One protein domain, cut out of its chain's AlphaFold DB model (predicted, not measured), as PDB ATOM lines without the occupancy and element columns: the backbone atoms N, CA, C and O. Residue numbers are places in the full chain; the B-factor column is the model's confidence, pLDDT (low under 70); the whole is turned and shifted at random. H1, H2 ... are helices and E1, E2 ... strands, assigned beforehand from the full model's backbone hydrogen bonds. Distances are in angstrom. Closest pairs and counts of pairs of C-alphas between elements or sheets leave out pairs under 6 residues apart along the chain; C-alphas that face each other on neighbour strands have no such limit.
ATOM      1  N   LYS A   4    -160.852 148.835 111.640       53.75
ATOM      2  CA  LYS A   4    -159.858 148.046 110.918       53.75
ATOM      3  C   LYS A   4    -160.475 147.491 109.655       53.75
ATOM      4  O   LYS A   4    -161.548 146.904 109.713       53.75
ATOM      5  N   ASN A   5    -159.754 147.702 108.561       49.25
ATOM      6  CA  ASN A   5    -159.899 146.958 107.327       49.25
ATOM      7  C   ASN A   5    -158.902 145.803 107.384       49.25
ATOM      8  O   ASN A   5    -157.712 146.000 107.144       49.25
ATOM      9  N   ASP A   6    -159.354 144.635 107.810       45.53
ATOM     10  CA  ASP A   6    -158.525 143.441 107.978       45.53
ATOM     11  C   ASP A   6    -158.735 142.398 106.871       45.53
ATOM     12  O   ASP A   6    -158.087 141.355 106.902       45.53
ATOM     13  N   GLY A   7    -159.552 142.680 105.847       47.28
ATOM     14  CA  GLY A   7    -159.582 141.918 104.587       47.28
ATOM     15  C   GLY A   7    -159.987 140.445 104.718       47.28
ATOM     16  O   GLY A   7    -159.800 139.665 103.777       47.28
ATOM     17  N   HIS A   8    -160.457 140.027 105.898       43.47
ATOM     18  CA  HIS A   8    -160.606 138.615 106.260       43.47
ATOM     19  C   HIS A   8    -161.962 138.266 106.894       43.47
ATOM     20  O   HIS A   8    -162.205 137.095 107.181       43.47
ATOM     21  N   TYR A   9    -162.852 139.247 107.100       44.09
ATOM     22  CA  TYR A   9    -164.107 139.053 107.846       44.09
ATOM     23  C   TYR A   9    -165.381 139.119 107.005       44.09
ATOM     24  O   TYR A   9    -166.453 138.803 107.523       44.09
ATOM     25  N   PHE A  10    -165.281 139.485 105.729       41.53
ATOM     26  CA  PHE A  10    -166.392 139.424 104.789       41.53
ATOM     27  C   PHE A  10    -166.080 138.449 103.664       41.53
ATOM     28  O   PHE A  10    -164.925 138.266 103.282       41.53
ATOM     29  N   CYS A  11    -167.127 137.778 103.189       42.88
ATOM     30  CA  CYS A  11    -167.092 136.775 102.137       42.88
ATOM     31  C   CYS A  11    -166.134 137.218 101.025       42.88
ATOM     32  O   CYS A  11    -166.416 138.192 100.325       42.88
ATOM     33  N   ARG A  12    -164.995 136.528 100.867       45.47
ATOM     34  CA  ARG A  12    -164.140 136.752  99.701       45.47
ATOM     35  C   ARG A  12    -164.993 136.434  98.482       45.47
ATOM     36  O   ARG A  12    -165.320 135.270  98.257       45.47
ATOM     37  N   ALA A  13    -165.355 137.448  97.705       51.59
ATOM     38  CA  ALA A  13    -165.773 137.212  96.339       51.59
ATOM     39  C   ALA A  13    -164.556 136.598  95.639       51.59
ATOM     40  O   ALA A  13    -163.552 137.272  95.411       51.59
ATOM     41  N   GLY A  14    -164.574 135.281  95.439       44.94
ATOM     42  CA  GLY A  14    -163.506 134.589  94.732       44.94
ATOM     43  C   GLY A  14    -163.421 135.131  93.307       44.94
ATOM     44  O   GLY A  14    -164.397 135.065  92.567       44.94
ATOM     45  N   GLY A  15    -162.271 135.692  92.939       51.94
ATOM     46  CA  GLY A  15    -162.025 136.286  91.629       51.94
ATOM     47  C   GLY A  15    -160.761 137.144  91.636       51.94
ATOM     48  O   GLY A  15    -160.286 137.550  92.694       51.94
ATOM     49  N   ASN A  16    -160.194 137.400  90.457       54.94
ATOM     50  CA  ASN A  16    -159.181 138.443  90.311       54.94
ATOM     51  C   ASN A  16    -159.867 139.804  90.461       54.94
ATOM     52  O   ASN A  16    -160.973 139.989  89.946       54.94
ATOM     53  N   ARG A  17    -159.215 140.754  91.144       59.72
ATOM     54  CA  ARG A  17    -159.740 142.116  91.273       59.72
ATOM     55  C   ARG A  17    -160.026 142.712  89.888       59.72
ATOM     56  O   ARG A  17    -159.169 142.607  89.008       59.72
ATOM     57  N   PRO A  18    -161.175 143.381  89.698       63.03
ATOM     58  CA  PRO A  18    -161.546 143.971  88.413       63.03
ATOM     59  C   PRO A  18    -160.625 145.101  87.945       63.03
ATOM     60  O   PRO A  18    -160.627 145.442  86.767       63.03
ATOM     61  N   ASP A  19    -159.832 145.671  88.851       63.41
ATOM     62  CA  ASP A  19    -158.860 146.730  88.580       63.41
ATOM     63  C   ASP A  19    -157.409 146.223  88.442       63.41
ATOM     64  O   ASP A  19    -156.504 147.020  88.201       63.41
ATOM     65  N   GLY A  20    -157.161 144.913  88.577       60.06
ATOM     66  CA  GLY A  20    -155.820 144.330  88.460       60.06
ATOM     67  C   GLY A  20    -154.842 144.714  89.582       60.06
ATOM     68  O   GLY A  20    -153.647 144.441  89.459       60.06
ATOM     69  N   LEU A  21    -155.307 145.323  90.681       57.84
ATOM     70  CA  LEU A  21    -154.444 145.753  91.783       57.84
ATOM     71  C   LEU A  21    -154.066 144.577  92.695       57.84
ATOM     72  O   LEU A  21    -154.708 144.316  93.715       57.84
ATOM     73  N   ASN A  22    -152.993 143.870  92.347       54.66
ATOM     74  CA  ASN A  22    -152.355 142.895  93.242       54.66
ATOM     75  C   ASN A  22    -151.250 143.515  94.114       54.66
ATOM     76  O   ASN A  22    -150.707 142.829  94.977       54.66
ATOM     77  N   GLU A  23    -150.973 144.811  93.949       52.72
ATOM     78  CA  GLU A  23    -149.902 145.506  94.662       52.72
ATOM     79  C   GLU A  23    -150.427 146.333  95.849       52.72
ATOM     80  O   GLU A  23    -151.447 147.023  95.725       52.72
ATOM     81  N   PRO A  24    -149.753 146.291  97.015       56.03
ATOM     82  CA  PRO A  24    -150.117 147.109  98.163       56.03
ATOM     83  C   PRO A  24    -149.973 148.598  97.835       56.03
ATOM     84  O   PRO A  24    -148.943 149.057  97.344       56.03
ATOM     85  N   VAL A  25    -151.008 149.380  98.143       57.00
ATOM     86  CA  VAL A  25    -150.985 150.835  97.956       57.00
ATOM     87  C   VAL A  25    -150.035 151.454  98.982       57.00
ATOM     88  O   VAL A  25    -150.351 151.539 100.167       57.00
ATOM     89  N   THR A  26    -148.867 151.906  98.529       59.31
ATOM     90  CA  THR A  26    -147.920 152.661  99.355       59.31
ATOM     91  C   THR A  26    -148.219 154.153  99.256       59.31
ATOM     92  O   THR A  26    -148.174 154.725  98.168       59.31
ATOM     93  N   HIS A  27    -148.486 154.807 100.384       67.25
ATOM     94  CA  HIS A  27    -148.620 156.261 100.453       67.25
ATOM     95  C   HIS A  27    -147.725 156.836 101.552       67.25
ATOM     96  O   HIS A  27    -147.527 156.209 102.589       67.25
ATOM     97  N   ASN A  28    -147.248 158.068 101.377       72.81
ATOM     98  CA  ASN A  28    -146.405 158.749 102.368       72.81
ATOM     99  C   ASN A  28    -147.211 159.549 103.418       72.81
ATOM    100  O   ASN A  28    -146.694 160.470 104.044       72.81
ATOM    101  N   LEU A  29    -148.507 159.255 103.566       74.88
ATOM    102  CA  LEU A  29    -149.360 159.882 104.578       74.88
ATOM    103  C   LEU A  29    -149.150 159.228 105.955       74.88
ATOM    104  O   LEU A  29    -148.919 158.016 106.015       74.88
ATOM    105  N   PRO A  30    -149.285 159.990 107.059       71.25
ATOM    106  CA  PRO A  30    -149.204 159.448 108.411       71.25
ATOM    107  C   PRO A  30    -150.193 158.297 108.624       71.25
ATOM    108  O   PRO A  30    -151.390 158.434 108.367       71.25
ATOM    109  N   VAL A  31    -149.692 157.168 109.122       69.62
ATOM    110  CA  VAL A  31    -150.522 156.017 109.485       69.62
ATOM    111  C   VAL A  31    -151.147 156.284 110.851       69.62
ATOM    112  O   VAL A  31    -150.439 156.538 111.827       69.62
ATOM    113  N   ALA A  32    -152.477 156.235 110.931       71.56
ATOM    114  CA  ALA A  32    -153.179 156.377 112.200       71.56
ATOM    115  C   ALA A  32    -152.794 155.237 113.164       71.56
ATOM    116  O   ALA A  32    -152.659 154.087 112.731       71.56
ATOM    117  N   PRO A  33    -152.635 155.513 114.471       67.06
ATOM    118  CA  PRO A  33    -152.273 154.487 115.439       67.06
ATOM    119  C   PRO A  33    -153.341 153.389 115.499       67.06
ATOM    120  O   PRO A  33    -154.543 153.653 115.567       67.06
ATOM    121  N   ASN A  34    -152.896 152.134 115.511       72.38
ATOM    122  CA  ASN A  34    -153.764 150.975 115.687       72.38
ATOM    123  C   ASN A  34    -154.190 150.858 117.160       72.38
ATOM    124  O   ASN A  34    -153.568 150.150 117.948       72.38
ATOM    125  N   LEU A  35    -155.277 151.541 117.515       73.62
ATOM    126  CA  LEU A  35    -155.792 151.590 118.888       73.62
ATOM    127  C   LEU A  35    -156.342 150.246 119.393       73.62
ATOM    128  O   LEU A  35    -156.397 150.027 120.596       73.62
ATOM    129  N   LEU A  36    -156.761 149.349 118.493       68.62
ATOM    130  CA  LEU A  36    -157.322 148.044 118.871       68.62
ATOM    131  C   LEU A  36    -156.255 146.999 119.180       68.62
ATOM    132  O   LEU A  36    -156.559 146.011 119.826       68.62
ATOM    133  N   ASN A  37    -155.051 147.132 118.617       73.62
ATOM    134  CA  ASN A  37    -153.969 146.143 118.713       73.62
ATOM    135  C   ASN A  37    -154.386 144.660 118.498       73.62
ATOM    136  O   ASN A  37    -153.796 143.750 119.056       73.62
ATOM    137  N   GLN A  38    -155.419 144.434 117.678       69.44
ATOM    138  CA  GLN A  38    -156.027 143.127 117.350       69.44
ATOM    139  C   GLN A  38    -156.822 142.484 118.499       69.44
ATOM    140  O   GLN A  38    -157.251 141.342 118.393       69.44
ATOM    141  N   THR A  39    -157.112 143.244 119.550       77.25
ATOM    142  CA  THR A  39    -158.050 142.856 120.599       77.25
ATOM    143  C   THR A  39    -159.478 143.186 120.163       77.25
ATOM    144  O   THR A  39    -159.861 144.353 120.088       77.25
ATOM    145  N   PHE A  40    -160.275 142.155 119.882       78.00
ATOM    146  CA  PHE A  40    -161.673 142.266 119.445       78.00
ATOM    147  C   PHE A  40    -162.630 141.703 120.507       78.00
ATOM    148  O   PHE A  40    -163.362 140.753 120.255       78.00
ATOM    149  N   ALA A  41    -162.599 142.275 121.713       85.44
ATOM    150  CA  ALA A  41    -163.431 141.851 122.844       85.44
ATOM    151  C   ALA A  41    -164.282 143.019 123.387       85.44
ATOM    152  O   ALA A  41    -164.029 143.490 124.498       85.44
ATOM    153  N   PRO A  42    -165.239 143.555 122.601       86.81
ATOM    154  CA  PRO A  42    -166.148 144.588 123.091       86.81
ATOM    155  C   PRO A  42    -167.089 144.025 124.167       86.81
ATOM    156  O   PRO A  42    -167.510 142.873 124.096       86.81
ATOM    157  N   THR A  43    -167.449 144.853 125.143       90.44
ATOM    158  CA  THR A  43    -168.397 144.513 126.221       90.44
ATOM    159  C   THR A  43    -169.783 145.117 126.016       90.44
ATOM    160  O   THR A  43    -170.701 144.806 126.770       90.44
ATOM    161  N   ALA A  44    -169.944 145.980 125.013       88.44
ATOM    162  CA  ALA A  44    -171.211 146.598 124.644       88.44
ATOM    163  C   ALA A  44    -171.238 146.930 123.139       88.44
ATOM    164  O   ALA A  44    -170.167 147.039 122.523       88.44
ATOM    165  N   PRO A  45    -172.433 147.155 122.552       88.81
ATOM    166  CA  PRO A  45    -172.560 147.679 121.194       88.81
ATOM    167  C   PRO A  45    -171.781 148.986 121.009       88.81
ATOM    168  O   PRO A  45    -171.545 149.728 121.964       88.81
ATOM    169  N   ASN A  46    -171.428 149.313 119.767       87.88
ATOM    170  CA  ASN A  46    -170.836 150.589 119.355       87.88
ATOM    171  C   ASN A  46    -169.415 150.879 119.875       87.88
ATOM    172  O   ASN A  46    -168.897 151.982 119.679       87.88
ATOM    173  N   GLN A  47    -168.745 149.902 120.494       86.25
ATOM    174  CA  GLN A  47    -167.368 150.047 120.983       86.25
ATOM    175  C   GLN A  47    -166.314 149.737 119.912       86.25
ATOM    176  O   GLN A  47    -165.323 150.465 119.773       86.25
ATOM    177  N   VAL A  48    -166.522 148.656 119.154       87.62
ATOM    178  CA  VAL A  48    -165.576 148.152 118.153       87.62
ATOM    179  C   VAL A  48    -166.324 147.785 116.882       87.62
ATOM    180  O   VAL A  48    -167.237 146.962 116.906       87.62
ATOM    181  N   TRP A  49    -165.886 148.367 115.768       88.50
ATOM    182  CA  TRP A  49    -166.402 148.080 114.439       88.50
ATOM    183  C   TRP A  49    -165.298 147.517 113.559       88.50
ATOM    184  O   TRP A  49    -164.162 147.995 113.578       88.50
ATOM    185  N   VAL A  50    -165.656 146.529 112.752       87.25
ATOM    186  CA  VAL A  50    -164.811 146.036 111.663       87.25
ATOM    187  C   VAL A  50    -165.432 146.467 110.348       87.25
ATOM    188  O   VAL A  50    -166.656 146.476 110.212       87.25
ATOM    189  N   ALA A  51    -164.599 146.863 109.395       86.12
ATOM    190  CA  ALA A  51    -165.056 147.246 108.073       86.12
ATOM    191  C   ALA A  51    -164.296 146.451 107.024       86.12
ATOM    192  O   ALA A  51    -163.124 146.149 107.209       86.12
ATOM    193  N   ASP A  52    -164.956 146.148 105.921       84.62
ATOM    194  CA  ASP A  52    -164.314 145.535 104.768       84.62
ATOM    195  C   ASP A  52    -164.765 146.245 103.493       84.62
ATOM    196  O   ASP A  52    -165.905 146.717 103.394       84.62
ATOM    197  N   LEU A  53    -163.851 146.343 102.531       82.31
ATOM    198  CA  LEU A  53    -164.113 146.863 101.195       82.31
ATOM    199  C   LEU A  53    -163.828 145.758 100.183       82.31
ATOM    200  O   LEU A  53    -162.676 145.412  99.919       82.31
ATOM    201  N   THR A  54    -164.899 145.242  99.601       81.62
ATOM    202  CA  THR A  54    -164.876 144.128  98.658       81.62
ATOM    203  C   THR A  54    -165.554 144.521  97.349       81.62
ATOM    204  O   THR A  54    -166.000 145.656  97.169       81.62
ATOM    205  N   TYR A  55    -165.613 143.593  96.405       79.44
ATOM    206  CA  TYR A  55    -166.281 143.753  95.123       79.44
ATOM    207  C   TYR A  55    -167.133 142.518  94.835       79.44
ATOM    208  O   TYR A  55    -166.794 141.407  95.226       79.44
ATOM    209  N   VAL A  56    -168.262 142.714  94.167       83.75
ATOM    210  CA  VAL A  56    -169.258 141.687  93.863       83.75
ATOM    211  C   VAL A  56    -169.408 141.603  92.350       83.75
ATOM    212  O   VAL A  56    -169.592 142.628  91.691       83.75
ATOM    213  N   ALA A  57    -169.312 140.392  91.798       81.38
ATOM    214  CA  ALA A  57    -169.569 140.146  90.383       81.38
ATOM    215  C   ALA A  57    -171.073 140.243  90.096       81.38
ATOM    216  O   ALA A  57    -171.883 139.641  90.803       81.38
ATOM    217  N   THR A  58    -171.442 140.961  89.043       83.31
ATOM    218  CA  THR A  58    -172.809 141.058  88.522       83.31
ATOM    219  C   THR A  58    -172.820 140.708  87.032       83.31
ATOM    220  O   THR A  58    -171.772 140.535  86.411       83.31
ATOM    221  N   GLN A  59    -174.008 140.597  86.430       85.38
ATOM    222  CA  GLN A  59    -174.133 140.367  84.982       85.38
ATOM    223  C   GLN A  59    -173.718 141.588  84.143       85.38
ATOM    224  O   GLN A  59    -173.458 141.452  82.953       85.38
ATOM    225  N   GLU A  60    -173.633 142.768  84.762       84.81
ATOM    226  CA  GLU A  60    -173.309 144.043  84.109       84.81
ATOM    227  C   GLU A  60    -171.871 144.505  84.399       84.81
ATOM    228  O   GLU A  60    -171.425 145.526  83.881       84.81
ATOM    229  N   GLY A  61    -171.123 143.762  85.222       82.50
ATOM    230  CA  GLY A  61    -169.757 144.102  85.607       82.50
ATOM    231  C   GLY A  61    -169.492 143.860  87.087       82.50
ATOM    232  O   GLY A  61    -169.940 142.871  87.662       82.50
ATOM    233  N   TRP A  62    -168.724 144.749  87.710       82.44
ATOM    234  CA  TRP A  62    -168.311 144.619  89.107       82.44
ATOM    235  C   TRP A  62    -168.828 145.777  89.944       82.44
ATOM    236  O   TRP A  62    -168.765 146.932  89.528       82.44
ATOM    237  N   LEU A  63    -169.293 145.465  91.149       86.88
ATOM    238  CA  LEU A  63    -169.821 146.438  92.094       86.88
ATOM    239  C   LEU A  63    -168.984 146.425  93.369       86.88
ATOM    240  O   LEU A  63    -168.869 145.392  94.022       86.88
ATOM    241  N   TYR A  64    -168.408 147.559  93.749       86.31
ATOM    242  CA  TYR A  64    -167.667 147.688  94.999       86.31
ATOM    243  C   TYR A  64    -168.641 147.845  96.164       86.31
ATOM    244  O   TYR A  64    -169.592 148.619  96.076       86.31
ATOM    245  N   LEU A  65    -168.392 147.125  97.254       88.38
ATOM    246  CA  LEU A  65    -169.199 147.102  98.468       88.38
ATOM    247  C   LEU A  65    -168.305 147.414  99.667       88.38
ATOM    248  O   LEU A  65    -167.337 146.705  99.927       88.38
ATOM    249  N   THR A  66    -168.665 148.441 100.429       91.31
ATOM    250  CA  THR A  66    -168.152 148.641 101.786       91.31
ATOM    251  C   THR A  66    -169.191 148.170 102.788       91.31
ATOM    252  O   THR A  66    -170.331 148.630 102.732       91.31
ATOM    253  N   GLY A  67    -168.796 147.306 103.720       90.81
ATOM    254  CA  GLY A  67    -169.619 146.894 104.856       90.81
ATOM    255  C   GLY A  67    -168.947 147.247 106.179       90.81
ATOM    256  O   GLY A  67    -167.737 147.088 106.315       90.81
ATOM    257  N   ILE A  68    -169.726 147.718 107.152       91.69
ATOM    258  CA  ILE A  68    -169.299 147.991 108.528       91.69
ATOM    259  C   ILE A  68    -170.151 147.144 109.461       91.69
ATOM    260  O   ILE A  68    -171.379 147.250 109.465       91.69
ATOM    261  N   LYS A  69    -169.486 146.311 110.257       90.38
ATOM    262  CA  LYS A  69    -170.099 145.398 111.214       90.38
ATOM    263  C   LYS A  69    -169.746 145.810 112.635       90.38
ATOM    264  O   LYS A  69    -168.580 146.075 112.935       90.38
ATOM    265  N   ASP A  70    -170.741 145.792 113.509       89.56
ATOM    266  CA  ASP A  70    -170.511 145.884 114.944       89.56
ATOM    267  C   ASP A  70    -170.043 144.534 115.494       89.56
ATOM    268  O   ASP A  70    -170.660 143.496 115.255       89.56
ATOM    269  N   VAL A  71    -168.907 144.527 116.195       89.38
ATOM    270  CA  VAL A  71    -168.298 143.279 116.680       89.38
ATOM    271  C   VAL A  71    -169.107 142.658 117.821       89.38
ATOM    272  O   VAL A  71    -169.094 141.440 117.957       89.38
ATOM    273  N   TYR A  72    -169.813 143.461 118.619       88.06
ATOM    274  CA  TYR A  72    -170.608 142.963 119.740       88.06
ATOM    275  C   TYR A  72    -171.949 142.397 119.263       88.06
ATOM    276  O   TYR A  72    -172.292 141.268 119.604       88.06
ATOM    277  N   THR A  73    -172.701 143.150 118.451       88.50
ATOM    278  CA  THR A  73    -174.035 142.703 117.993       88.50
ATOM    279  C   THR A  73    -173.974 141.738 116.812       88.50
ATOM    280  O   THR A  73    -174.958 141.069 116.515       88.50
ATOM    281  N   CYS A  74    -172.824 141.649 116.136       89.00
ATOM    282  CA  CYS A  74    -172.647 140.952 114.860       89.00
ATOM    283  C   CYS A  74    -173.500 141.508 113.702       89.00
ATOM    284  O   CYS A  74    -173.566 140.881 112.644       89.00
ATOM    285  N   GLU A  75    -174.111 142.684 113.856       90.06
ATOM    286  CA  GLU A  75    -174.976 143.290 112.841       90.06
ATOM    287  C   GLU A  75    -174.209 144.213 111.889       90.06
ATOM    288  O   GLU A  75    -173.200 144.829 112.247       90.06
ATOM    289  N   ILE A  76    -174.724 144.351 110.664       90.44
ATOM    290  CA  ILE A  76    -174.228 145.336 109.699       90.44
ATOM    291  C   ILE A  76    -174.854 146.685 110.011       90.44
ATOM    292  O   ILE A  76    -176.019 146.937 109.717       90.44
ATOM    293  N   VAL A  77    -174.050 147.561 110.601       92.62
ATOM    294  CA  VAL A  77    -174.478 148.887 111.052       92.62
ATOM    295  C   VAL A  77    -174.399 149.934 109.945       92.62
ATOM    296  O   VAL A  77    -175.083 150.953 110.027       92.62
ATOM    297  N   GLY A  78    -173.617 149.686 108.892       93.19
ATOM    298  CA  GLY A  78    -173.529 150.560 107.727       93.19
ATOM    299  C   GLY A  78    -172.996 149.842 106.497       93.19
ATOM    300  O   GLY A  78    -172.140 148.966 106.600       93.19
ATOM    301  N   TYR A  79    -173.488 150.216 105.321       93.62
ATOM    302  CA  TYR A  79    -172.985 149.707 104.051       93.62
ATOM    303  C   TYR A  79    -173.148 150.739 102.934       93.62
ATOM    304  O   TYR A  79    -173.959 151.661 103.025       93.62
ATOM    305  N   ALA A  80    -172.368 150.592 101.868       93.75
ATOM    306  CA  ALA A  80    -172.527 151.368 100.645       93.75
ATOM    307  C   ALA A  80    -171.997 150.581  99.446       93.75
ATOM    308  O   ALA A  80    -171.022 149.843  99.572       93.75
ATOM    309  N   MET A  81    -172.621 150.773  98.282       92.88
ATOM    310  CA  MET A  81    -172.217 150.138  97.027       92.88
ATOM    311  C   MET A  81    -171.975 151.180  95.932       92.88
ATOM    312  O   MET A  81    -172.601 152.243  95.939       92.88
ATOM    313  N   GLY A  82    -171.061 150.895  95.006       89.62
ATOM    314  CA  GLY A  82    -170.765 151.785  93.887       89.62
ATOM    315  C   GLY A  82    -169.907 151.136  92.809       89.62
ATOM    316  O   GLY A  82    -169.203 150.162  93.051       89.62
ATOM    317  N   GLU A  83    -169.950 151.693  91.604       87.31
ATOM    318  CA  GLU A  83    -169.238 151.168  90.426       87.31
ATOM    319  C   GLU A  83    -167.709 151.299  90.522       87.31
ATOM    320  O   GLU A  83    -166.973 150.676  89.760       87.31
ATOM    321  N   ARG A  84    -167.204 152.127  91.446       82.62
ATOM    322  CA  ARG A  84    -165.772 152.386  91.634       82.62
ATOM    323  C   ARG A  84    -165.379 152.322  93.103       82.62
ATOM    324  O   ARG A  84    -166.137 152.744  93.976       82.62
ATOM    325  N   MET A  85    -164.149 151.880  93.352       82.19
ATOM    326  CA  MET A  85    -163.519 151.964  94.665       82.19
ATOM    327  C   MET A  85    -163.128 153.418  94.961       82.19
ATOM    328  O   MET A  85    -162.177 153.934  94.378       82.19
ATOM    329  N   THR A  86    -163.855 154.102  95.848       84.38
ATOM    330  CA  THR A  86    -163.543 155.495  96.215       84.38
ATOM    331  C   THR A  86    -163.627 155.733  97.721       84.38
ATOM    332  O   THR A  86    -164.321 155.018  98.443       84.38
ATOM    333  N   LYS A  87    -162.946 156.779  98.215       84.44
ATOM    334  CA  LYS A  87    -163.024 157.182  99.631       84.44
ATOM    335  C   LYS A  87    -164.448 157.585 100.033       84.44
ATOM    336  O   LYS A  87    -164.849 157.390 101.177       84.44
ATOM    337  N   GLU A  88    -165.220 158.133  99.097       89.69
ATOM    338  CA  GLU A  88    -166.605 158.552  99.305       89.69
ATOM    339  C   GLU A  88    -167.520 157.349  99.528       89.69
ATOM    340  O   GLU A  88    -168.445 157.445 100.332       89.69
ATOM    341  N   LEU A  89    -167.261 156.220  98.857       87.75
ATOM    342  CA  LEU A  89    -167.992 154.973  99.079       87.75
ATOM    343  C   LEU A  89    -167.844 154.518 100.537       87.75
ATOM    344  O   LEU A  89    -168.841 154.349 101.240       87.75
ATOM    345  N   THR A  90    -166.602 154.438 101.019       87.38
ATOM    346  CA  THR A  90    -166.304 154.091 102.413       87.38
ATOM    347  C   THR A  90    -166.895 155.110 103.388       87.38
ATOM    348  O   THR A  90    -167.480 154.742 104.406       87.38
ATOM    349  N   GLY A  91    -166.807 156.401 103.056       92.06
ATOM    350  CA  GLY A  91    -167.400 157.478 103.846       92.06
ATOM    351  C   GLY A  91    -168.917 157.344 103.989       92.06
ATOM    352  O   GLY A  91    -169.439 157.520 105.086       92.06
ATOM    353  N   LYS A  92    -169.638 156.977 102.921       94.00
ATOM    354  CA  LYS A  92    -171.094 156.752 102.964       94.00
ATOM    355  C   LYS A  92    -171.470 155.624 103.924       94.00
ATOM    356  O   LYS A  92    -172.372 155.815 104.738       94.00
ATOM    357  N   ALA A  93    -170.757 154.497 103.870       91.62
ATOM    358  CA  ALA A  93    -170.978 153.385 104.794       91.62
ATOM    359  C   ALA A  93    -170.735 153.816 106.251       91.62
ATOM    360  O   ALA A  93    -171.538 153.508 107.130       91.62
ATOM    361  N   LEU A  94    -169.681 154.604 106.497       91.81
ATOM    362  CA  LEU A  94    -169.378 155.145 107.823       91.81
ATOM    363  C   LEU A  94    -170.459 156.103 108.328       91.81
ATOM    364  O   LEU A  94    -170.899 155.984 109.468       91.81
ATOM    365  N   PHE A  95    -170.925 157.033 107.495       93.88
ATOM    366  CA  PHE A  95    -172.005 157.941 107.883       93.88
ATOM    367  C   PHE A  95    -173.310 157.201 108.174       93.88
ATOM    368  O   PHE A  95    -174.043 157.600 109.079       93.88
ATOM    369  N   MET A  96    -173.601 156.123 107.443       93.00
ATOM    370  CA  MET A  96    -174.735 155.255 107.749       93.00
ATOM    371  C   MET A  96    -174.566 154.584 109.121       93.00
ATOM    372  O   MET A  96    -175.484 154.662 109.935       93.00
ATOM    373  N   ALA A  97    -173.389 154.017 109.403       90.62
ATOM    374  CA  ALA A  97    -173.083 153.408 110.697       90.62
ATOM    375  C   ALA A  97    -173.215 154.404 111.855       90.62
ATOM    376  O   ALA A  97    -173.841 154.101 112.861       90.62
ATOM    377  N   LEU A  98    -172.708 155.630 111.706       90.56
ATOM    378  CA  LEU A  98    -172.846 156.670 112.733       90.56
ATOM    379  C   LEU A  98    -174.311 157.041 113.003       90.56
ATOM    380  O   LEU A  98    -174.685 157.290 114.146       90.56
ATOM    381  N   ARG A  99    -175.157 157.060 111.967       87.50
ATOM    382  CA  ARG A  99    -176.595 157.329 112.122       87.50
ATOM    383  C   ARG A  99    -177.325 156.186 112.818       87.50
ATOM    384  O   ARG A  99    -178.216 156.462 113.615       87.50
ATOM    385  N   SER A 100    -176.951 154.932 112.562       79.62
ATOM    386  CA  SER A 100    -177.583 153.784 113.221       79.62
ATOM    387  C   SER A 100    -177.257 153.710 114.720       79.62
ATOM    388  O   SER A 100    -178.097 153.268 115.504       79.62
ATOM    389  N   GLN A 101    -176.118 154.257 115.165       72.50
ATOM    390  CA  GLN A 101    -175.822 154.398 116.603       72.50
ATOM    391  C   GLN A 101    -176.836 155.277 117.336       72.50
ATOM    392  O   GLN A 101    -177.171 155.008 118.490       72.50
ATOM    393  N   VAL A 102    -177.325 156.331 116.675       58.41
ATOM    394  CA  VAL A 102    -178.280 157.274 117.274       58.41
ATOM    395  C   VAL A 102    -179.595 156.568 117.610       58.41
ATOM    396  O   VAL A 102    -180.176 156.844 118.654       58.41
ATOM    397  N   SER A 103    -180.027 155.610 116.787       53.66
ATOM    398  CA  SER A 103    -181.221 154.799 117.055       53.66
ATOM    399  C   SER A 103    -181.056 153.819 118.223       53.66
ATOM    400  O   SER A 103    -182.014 153.602 118.959       53.66
ATOM    401  N   VAL A 104    -179.859 153.262 118.441       53.75
ATOM    402  CA  VAL A 104    -179.613 152.298 119.536       53.75
ATOM    403  C   VAL A 104    -179.573 152.988 120.905       53.75
ATOM    404  O   VAL A 104    -179.990 152.407 121.899       53.75
ATOM    405  N   ASN A 105    -179.157 154.256 120.966       54.03
ATOM    406  CA  ASN A 105    -179.100 155.028 122.214       54.03
ATOM    407  C   ASN A 105    -180.452 155.650 122.641       54.03
ATOM    408  O   ASN A 105    -180.477 156.434 123.589       54.03
ATOM    409  N   GLY A 106    -181.557 155.343 121.947       47.25
ATOM    410  CA  GLY A 106    -182.874 155.957 122.175       47.25
ATOM    411  C   GLY A 106    -184.075 155.003 122.207       47.25
ATOM    412  O   GLY A 106    -185.202 155.483 122.324       47.25
TER     413      GLY A 106
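This is residues 4 to 106 of the 109 residues of the protein "IS600 ORF2 domain protein" of Escherichia coli 3431 (UniProt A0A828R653). A twisted sheet of three strands, E1, E2 and E3, is covered on one face by a single helix, H1, which packs mainly on E3 and E2 and runs nearly along them. Before the sheet comes a long stretch with no named element, residues 4 to 48, which swings out in a wide loop whose residues 20 to 33 stick out free of the body. The printed part has 103 residues, with three named strands and then one named helix; the sheet's order is E1 - E2 - E3, antiparallel throughout. The class is mixed, helices and strands, with 45 residues, under half, in named elements. The whole is only just compact, close to loose, with a radius of gyration of the C-alphas of 14.9 A, and spans 41 by 33 by 23 A.

Find C-alpha 49 at (-166.402, 148.080, 114.439); from there E1, residues 49 to 58, runs 27.6 A. E2, residues 61 to 70, returns over 29.4 A and ends with C-alpha 70 at (-170.511, 145.884, 114.944). E3 is residues 76 to 82, 17.4 A long. H1, residues 87 to 104, runs 26.4 A to C-alpha 104 at (-179.613, 152.298, 119.536).

Start at the inner strand, E2. The three strands form a meander, each strand the antiparallel neighbour of the one before, and both successive pairs are hairpins. Beside E2 at one edge is E1, at 160 degrees between directions; look for N 52 and O 67, 3.0 A apart, and N 56 and O 63, 2.7 A, within hydrogen-bond range. At the other edge is E3, at 162 degrees; N 66 and O 80 are 2.9 A apart and N 68 and O 78 are 2.8 A apart, within hydrogen-bond range. H1 is on one face of this sheet, giving two layers, a helix layer and a sheet layer. Its height over the sheet is 6.7 A, and it lies over E2 and E3. On the local plane its line and that of E3 stand at 27 degrees, only just along the strands. The closest C-alphas of E3 and H1 are those of Gly 78 and Ala 97, 4.1 A apart; those of E2 and H1 are Thr 66 and Thr 90, 5.8 A. In H1, 12 of 14 O i to N i+4 pairs are within hydrogen-bond range. Look also at residues 4 to 5, which pair in parallel with residues 50 to 51 of E1.

The two C-alphas farthest apart are those of Gly 20 and Gly 106, 44.8 A. The printed part has no cut, and the links E1 to E2, E2 to E3 and E3 to H1 are tight. Without residues 20 to 33, which stand free, the body spans 41 by 27 by 20 A. The mean pLDDT of the printed part is 75.9; it is under 70 at residues 4 to 27, 31, 33, 36, 38 and 102 to 106.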